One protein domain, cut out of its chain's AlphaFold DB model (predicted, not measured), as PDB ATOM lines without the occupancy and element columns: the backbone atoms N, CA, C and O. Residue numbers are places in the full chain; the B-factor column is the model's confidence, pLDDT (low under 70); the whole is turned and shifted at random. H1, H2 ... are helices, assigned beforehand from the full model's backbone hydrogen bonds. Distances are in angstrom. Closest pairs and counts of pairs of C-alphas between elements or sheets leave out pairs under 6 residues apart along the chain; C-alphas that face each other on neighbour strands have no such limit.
ATOM      1  N   LYS A  76     207.934 142.248 158.978       87.38
ATOM      2  CA  LYS A  76     208.449 143.555 159.398       87.38
ATOM      3  C   LYS A  76     207.347 144.358 160.103       87.38
ATOM      4  O   LYS A  76     206.169 144.296 159.732       87.38
ATOM      5  N   ARG A  77     207.755 145.108 161.128       88.69
ATOM      6  CA  ARG A  77     206.897 146.060 161.837       88.69
ATOM      7  C   ARG A  77     206.310 147.067 160.847       88.69
ATOM      8  O   ARG A  77     207.043 147.641 160.040       88.69
ATOM      9  N   ARG A  78     204.998 147.267 160.912       88.69
ATOM     10  CA  ARG A  78     204.271 148.301 160.172       88.69
ATOM     11  C   ARG A  78     204.334 149.602 160.965       88.69
ATOM     12  O   ARG A  78     204.211 149.586 162.187       88.69
ATOM     13  N   PHE A  79     204.514 150.719 160.268       85.81
ATOM     14  CA  PHE A  79     204.434 152.040 160.887       85.81
ATOM     15  C   PHE A  79     203.066 152.219 161.562       85.81
ATOM     16  O   PHE A  79     202.052 151.796 161.002       85.81
ATOM     17  N   GLY A  80     203.036 152.789 162.767       85.56
ATOM     18  CA  GLY A  80     201.823 152.904 163.586       85.56
ATOM     19  C   GLY A  80     201.565 151.736 164.539       85.56
ATOM     20  O   GLY A  80     200.696 151.850 165.401       85.56
ATOM     21  N   PHE A  81     202.320 150.638 164.436       88.00
ATOM     22  CA  PHE A  81     202.167 149.456 165.285       88.00
ATOM     23  C   PHE A  81     203.492 149.031 165.921       88.00
ATOM     24  O   PHE A  81     204.575 149.260 165.377       88.00
ATOM     25  N   GLU A  82     203.397 148.361 167.063       89.19
ATOM     26  CA  GLU A  82     204.522 147.691 167.710       89.19
ATOM     27  C   GLU A  82     204.931 146.402 166.979       89.19
ATOM     28  O   GLU A  82     204.249 145.912 166.067       89.19
ATOM     29  N   SER A  83     206.072 145.824 167.377       84.12
ATOM     30  CA  SER A  83     206.509 144.519 166.871       84.12
ATOM     31  C   SER A  83     205.413 143.470 167.085       84.12
ATOM     32  O   SER A  83     204.988 143.226 168.211       84.12
ATOM     33  N   GLY A  84     204.942 142.861 165.995       83.56
ATOM     34  CA  GLY A  84     203.792 141.951 166.003       83.56
ATOM     35  C   GLY A  84     202.558 142.496 165.280       83.56
ATOM     36  O   GLY A  84     201.678 141.707 164.949       83.56
ATOM     37  N   ASN A  85     202.524 143.794 164.945       86.44
ATOM     38  CA  ASN A  85     201.476 144.430 164.130       86.44
ATOM     39  C   ASN A  85     200.050 144.330 164.718       86.44
ATOM     40  O   ASN A  85     199.082 144.368 163.964       86.44
ATOM     41  N   ILE A  86     199.927 144.168 166.042       88.00
ATOM     42  CA  ILE A  86     198.640 144.069 166.758       88.00
ATOM     43  C   ILE A  86     198.414 145.302 167.636       88.00
ATOM     44  O   ILE A  86     197.355 145.913 167.578       88.00
ATOM     45  N   VAL A  87     199.410 145.669 168.444       89.25
ATOM     46  CA  VAL A  87     199.315 146.805 169.368       89.25
ATOM     47  C   VAL A  87     199.680 148.090 168.630       89.25
ATOM     48  O   VAL A  87     200.717 148.145 167.968       89.25
ATOM     49  N   GLU A  88     198.830 149.111 168.728       89.75
ATOM     50  CA  GLU A  88     199.114 150.440 168.180       89.75
ATOM     51  C   GLU A  88     200.229 151.133 168.970       89.75
ATOM     52  O   GLU A  88     200.249 151.095 170.200       89.75
ATOM     53  N   ARG A  89     201.118 151.829 168.259       88.62
ATOM     54  CA  ARG A  89     202.123 152.715 168.850       88.62
ATOM     55  C   ARG A  89     201.585 154.149 168.827       88.62
ATOM     56  O   ARG A  89     201.523 154.721 167.738       88.62
ATOM     57  N   PRO A  90     201.197 154.751 169.968       85.75
ATOM     58  CA  PRO A  90     200.376 155.967 169.985       85.75
ATOM     59  C   PRO A  90     200.960 157.164 169.219       85.75
ATOM     60  O   PRO A  90     200.214 157.850 168.523       85.75
ATOM     61  N   GLU A  91     202.279 157.385 169.300       83.81
ATOM     62  CA  GLU A  91     202.983 158.440 168.547       83.81
ATOM     63  C   GLU A  91     202.783 158.300 167.034       83.81
ATOM     64  O   GLU A  91     202.319 159.221 166.366       83.81
ATOM     65  N   GLU A  92     203.110 157.125 166.490       87.12
ATOM     66  CA  GLU A  92     203.058 156.865 165.051       87.12
ATOM     67  C   GLU A  92     201.604 156.711 164.566       87.12
ATOM     68  O   GLU A  92     201.235 157.196 163.496       87.12
ATOM     69  N   ALA A  93     200.743 156.080 165.369       88.19
ATOM     70  CA  ALA A  93     199.325 155.911 165.060       88.19
ATOM     71  C   ALA A  93     198.597 157.263 164.969       88.19
ATOM     72  O   ALA A  93     197.753 157.450 164.090       88.19
ATOM     73  N   GLY A  94     198.947 158.234 165.822       87.81
ATOM     74  CA  GLY A  94     198.403 159.592 165.760       87.81
ATOM     75  C   GLY A  94     198.698 160.286 164.427       87.81
ATOM     76  O   GLY A  94     197.821 160.940 163.857       87.81
ATOM     77  N   VAL A  95     199.900 160.074 163.888       88.19
ATOM     78  CA  VAL A  95     200.325 160.603 162.585       88.19
ATOM     79  C   VAL A  95     199.489 160.001 161.450       88.19
ATOM     80  O   VAL A  95     198.984 160.738 160.602       88.19
ATOM     81  N   ILE A  96     199.234 158.689 161.479       89.00
ATOM     82  CA  ILE A  96     198.364 158.015 160.499       89.00
ATOM     83  C   ILE A  96     196.928 158.550 160.565       89.00
ATOM     84  O   ILE A  96     196.343 158.865 159.528       89.00
ATOM     85  N   ARG A  97     196.357 158.693 161.769       91.06
ATOM     86  CA  ARG A  97     194.999 159.241 161.942       91.06
ATOM     87  C   ARG A  97     194.893 160.669 161.408       91.06
ATOM     88  O   ARG A  97     193.871 161.021 160.823       91.06
ATOM     89  N   ALA A  98     195.939 161.477 161.591       89.38
ATOM     90  CA  ALA A  98     195.993 162.826 161.045       89.38
ATOM     91  C   ALA A  98     195.989 162.817 159.511       89.38
ATOM     92  O   ALA A  98     195.092 163.409 158.920       89.38
ATOM     93  N   ALA A  99     196.880 162.049 158.878       89.94
ATOM     94  CA  ALA A  99     196.897 161.932 157.419       89.94
ATOM     95  C   ALA A  99     195.592 161.373 156.842       89.94
ATOM     96  O   ALA A  99     195.159 161.810 155.780       89.94
ATOM     97  N   HIS A 100     194.948 160.425 157.529       92.88
ATOM     98  CA  HIS A 100     193.651 159.904 157.103       92.88
ATOM     99  C   HIS A 100     192.579 161.002 157.083       92.88
ATOM    100  O   HIS A 100     191.827 161.117 156.118       92.88
ATOM    101  N   ARG A 101     192.530 161.843 158.122       94.56
ATOM    102  CA  ARG A 101     191.626 162.998 158.164       94.56
ATOM    103  C   ARG A 101     191.937 163.997 157.048       94.56
ATOM    104  O   ARG A 101     191.009 164.459 156.396       94.56
ATOM    105  N   ASP A 102     193.210 164.300 156.808       91.69
ATOM    106  CA  ASP A 102     193.607 165.269 155.781       91.69
ATOM    107  C   ASP A 102     193.263 164.750 154.374       91.69
ATOM    108  O   ASP A 102     192.773 165.497 153.525       91.69
ATOM    109  N   LEU A 103     193.425 163.445 154.141       93.88
ATOM    110  CA  LEU A 103     193.010 162.795 152.899       93.88
ATOM    111  C   LEU A 103     191.494 162.906 152.685       93.88
ATOM    112  O   LEU A 103     191.057 163.273 151.596       93.88
ATOM    113  N   LEU A 104     190.692 162.637 153.723       95.25
ATOM    114  CA  LEU A 104     189.232 162.789 153.665       95.25
ATOM    115  C   LEU A 104     188.790 164.248 153.484       95.25
ATOM    116  O   LEU A 104     187.740 164.495 152.898       95.25
ATOM    117  N   ALA A 105     189.593 165.212 153.941       94.62
ATOM    118  CA  ALA A 105     189.364 166.638 153.718       94.62
ATOM    119  C   ALA A 105     189.755 167.109 152.299       94.62
ATOM    120  O   ALA A 105     189.574 168.281 151.973       94.62
ATOM    121  N   GLY A 106     190.274 166.218 151.445       94.12
ATOM    122  CA  GLY A 106     190.615 166.517 150.051       94.12
ATOM    123  C   GLY A 106     192.073 166.923 149.826       94.12
ATOM    124  O   GLY A 106     192.432 167.316 148.713       94.12
ATOM    125  N   HIS A 107     192.943 166.816 150.836       92.88
ATOM    126  CA  HIS A 107     194.375 167.012 150.620       92.88
ATOM    127  C   HIS A 107     194.953 165.891 149.747       92.88
ATOM    128  O   HIS A 107     194.610 164.716 149.871       92.88
ATOM    129  N   SER A 108     195.895 166.246 148.869       94.25
ATOM    130  CA  SER A 108     196.611 165.247 148.074       94.25
ATOM    131  C   SER A 108     197.636 164.494 148.924       94.25
ATOM    132  O   SER A 108     198.320 165.081 149.767       94.25
ATOM    133  N   VAL A 109     197.840 163.208 148.618       91.69
ATOM    134  CA  VAL A 109     198.880 162.370 149.247       91.69
ATOM    135  C   VAL A 109     200.263 163.025 149.152       91.69
ATOM    136  O   VAL A 109     201.045 162.977 150.099       91.69
ATOM    137  N   ARG A 110     200.557 163.713 148.036       92.25
ATOM    138  CA  ARG A 110     201.814 164.454 147.844       92.25
ATOM    139  C   ARG A 110     201.986 165.589 148.859       92.25
ATOM    140  O   ARG A 110     203.098 165.802 149.333       92.25
ATOM    141  N   SER A 111     200.915 166.316 149.176       90.25
ATOM    142  CA  SER A 111     200.954 167.398 150.166       90.25
ATOM    143  C   SER A 111     201.217 166.855 151.569       90.25
ATOM    144  O   SER A 111     202.090 167.375 152.259       90.25
ATOM    145  N   ILE A 112     200.526 165.774 151.941       88.94
ATOM    146  CA  ILE A 112     200.672 165.103 153.240       88.94
ATOM    147  C   ILE A 112     202.105 164.575 153.411       88.94
ATOM    148  O   ILE A 112     202.757 164.846 154.416       88.94
ATOM    149  N   ALA A 113     202.645 163.893 152.395       88.75
ATOM    150  CA  ALA A 113     204.019 163.387 152.425       88.75
ATOM    151  C   ALA A 113     205.059 164.513 152.556       88.75
ATOM    152  O   ALA A 113     206.045 164.373 153.278       88.75
ATOM    153  N   ARG A 114     204.842 165.648 151.878       88.38
ATOM    154  CA  ARG A 114     205.717 166.822 152.005       88.38
ATOM    155  C   ARG A 114     205.698 167.384 153.424       88.38
ATOM    156  O   ARG A 114     206.761 167.700 153.944       88.38
ATOM    157  N   GLU A 115     204.526 167.490 154.041       85.12
ATOM    158  CA  GLU A 115     204.395 167.959 155.422       85.12
ATOM    159  C   GLU A 115     205.095 167.017 156.412       85.12
ATOM    160  O   GLU A 115     205.817 167.470 157.299       85.12
ATOM    161  N   TRP A 116     204.956 165.703 156.225       83.81
ATOM    162  CA  TRP A 116     205.636 164.705 157.053       83.81
ATOM    163  C   TRP A 116     207.160 164.792 156.940       83.81
ATOM    164  O   TRP A 116     207.845 164.679 157.950       83.81
ATOM    165  N   ASN A 117     207.687 165.056 155.741       82.75
ATOM    166  CA  ASN A 117     209.124 165.230 155.509       82.75
ATOM    167  C   ASN A 117     209.683 166.557 156.053       82.75
ATOM    168  O   ASN A 117     210.891 166.679 156.228       82.75
ATOM    169  N   GLN A 118     208.832 167.563 156.275       78.88
ATOM    170  CA  GLN A 118     209.236 168.859 156.834       78.88
ATOM    171  C   GLN A 118     209.299 168.848 158.364       78.88
ATOM    172  O   GLN A 118     209.963 169.696 158.959       78.88
ATOM    173  N   ARG A 119     208.632 167.888 159.012       66.56
ATOM    174  CA  ARG A 119     208.777 167.660 160.449       66.56
ATOM    175  C   ARG A 119     210.104 166.922 160.675       66.56
ATOM    176  O   ARG A 119     210.305 165.881 160.049       66.56
ATOM    177  N   PRO A 120     211.019 167.426 161.528       54.38
ATOM    178  CA  PRO A 120     212.262 166.724 161.817       54.38
ATOM    179  C   PRO A 120     211.931 165.309 162.288       54.38
ATOM    180  O   PRO A 120     211.112 165.105 163.186       54.38
ATOM    181  N   CYS A 121     212.504 164.328 161.601       52.12
ATOM    182  CA  CYS A 121     212.164 162.929 161.760       52.12
ATOM    183  C   CYS A 121     212.570 162.422 163.154       52.12
ATOM    184  O   CYS A 121     213.684 161.953 163.354       52.12
ATOM    185  N   ALA A 122     211.642 162.433 164.112       53.16
ATOM    186  CA  ALA A 122     211.742 161.605 165.318       53.16
ATOM    187  C   ALA A 122     211.495 160.105 165.017       53.16
ATOM    188  O   ALA A 122     211.659 159.256 165.888       53.16
ATOM    189  N   TYR A 123     211.123 159.768 163.771       57.78
ATOM    190  CA  TYR A 123     210.642 158.441 163.360       57.78
ATOM    191  C   TYR A 123     211.213 157.982 162.006       57.78
ATOM    192  O   TYR A 123     210.488 157.426 161.179       57.78
ATOM    193  N   ALA A 124     212.492 158.253 161.729       40.59
ATOM    194  CA  ALA A 124     213.130 157.739 160.516       40.59
ATOM    195  C   ALA A 124     213.255 156.200 160.570       40.59
ATOM    196  O   ALA A 124     213.676 155.661 161.598       40.59
ATOM    197  N   PRO A 125     212.928 155.474 159.484       43.88
ATOM    198  CA  PRO A 125     213.349 154.092 159.329       43.88
ATOM    199  C   PRO A 125     214.854 154.067 159.031       43.88
ATOM    200  O   PRO A 125     215.315 154.723 158.098       43.88
ATOM    201  N   CYS A 126     215.605 153.311 159.826       35.56
ATOM    202  CA  CYS A 126     216.851 152.706 159.371       35.56
ATOM    203  C   CYS A 126     216.608 151.735 158.202       35.56
ATOM    204  O   CYS A 126     215.493 151.155 158.095       35.56
TER     205      CYS A 126
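What this domain is: This is residues 76 to 126 of the 126 residues of an uncharacterized protein of Microbacterium testaceum (UniProt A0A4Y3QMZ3). A folded loop, residues 76 to 89, leads into the long helix H1; after a tight turn the shorter helix H2 folds back, and the two helices make an open V with arms of unequal length. The loop lies at the open end of H1, and a tail without a named element, residues 119 to 126, runs on from H2 back towards the side where the loop lies. The printed part has 51 residues with two named helices, H1 then H2, and no named strand; the class is all helix, though under half of the residues, 25 of 51, are in named elements. It is only just loose, close to compact, with a radius of gyration of the C-alphas of 11.8 A, and its C-alphas span 32 by 22 by 17 A.

How they stand to each other: H1, residues 90 to 104, and H2, residues 109 to 118, form a helical hairpin. They only just touch, with 3 pairs of C-alphas within 8 A. The closest C-alphas are those of Ala 99 and Ile 112, 6.5 A apart, and H1 touches H2 with residues 99 to 103 alone. The helices run opposite ways at a steep tilt of 38 degrees, only just past shallow, and their centres are 12.1 A apart. In H2 every O i to N i+4 pair is within hydrogen-bond range; in H1, 10 of 11 are.

Where its parts are: Residues 76 to 89 have no named element, and C-alpha 76 is at (208.449, 143.555, 159.398). H1 begins with C-alpha 90 at (200.376, 155.967, 169.985) and measures 20.9 A from first to last C-alpha. H2 measures 14.4 A and ends with C-alpha 118 at (209.236, 168.859, 156.834).

The domain as a whole: The C-alphas of Gly 84 and Gly 106, 32.1 A apart, are the two farthest from each other. The C-alphas of Lys 76 and Cys 126, the first and last printed, are 12.4 A apart. The printed part has no cut, and the link from H1 to H2, 4 residues, is tight. The mean pLDDT of the printed part is 82.8; residues 119 to 126, the last of which ends the chain, are under 70.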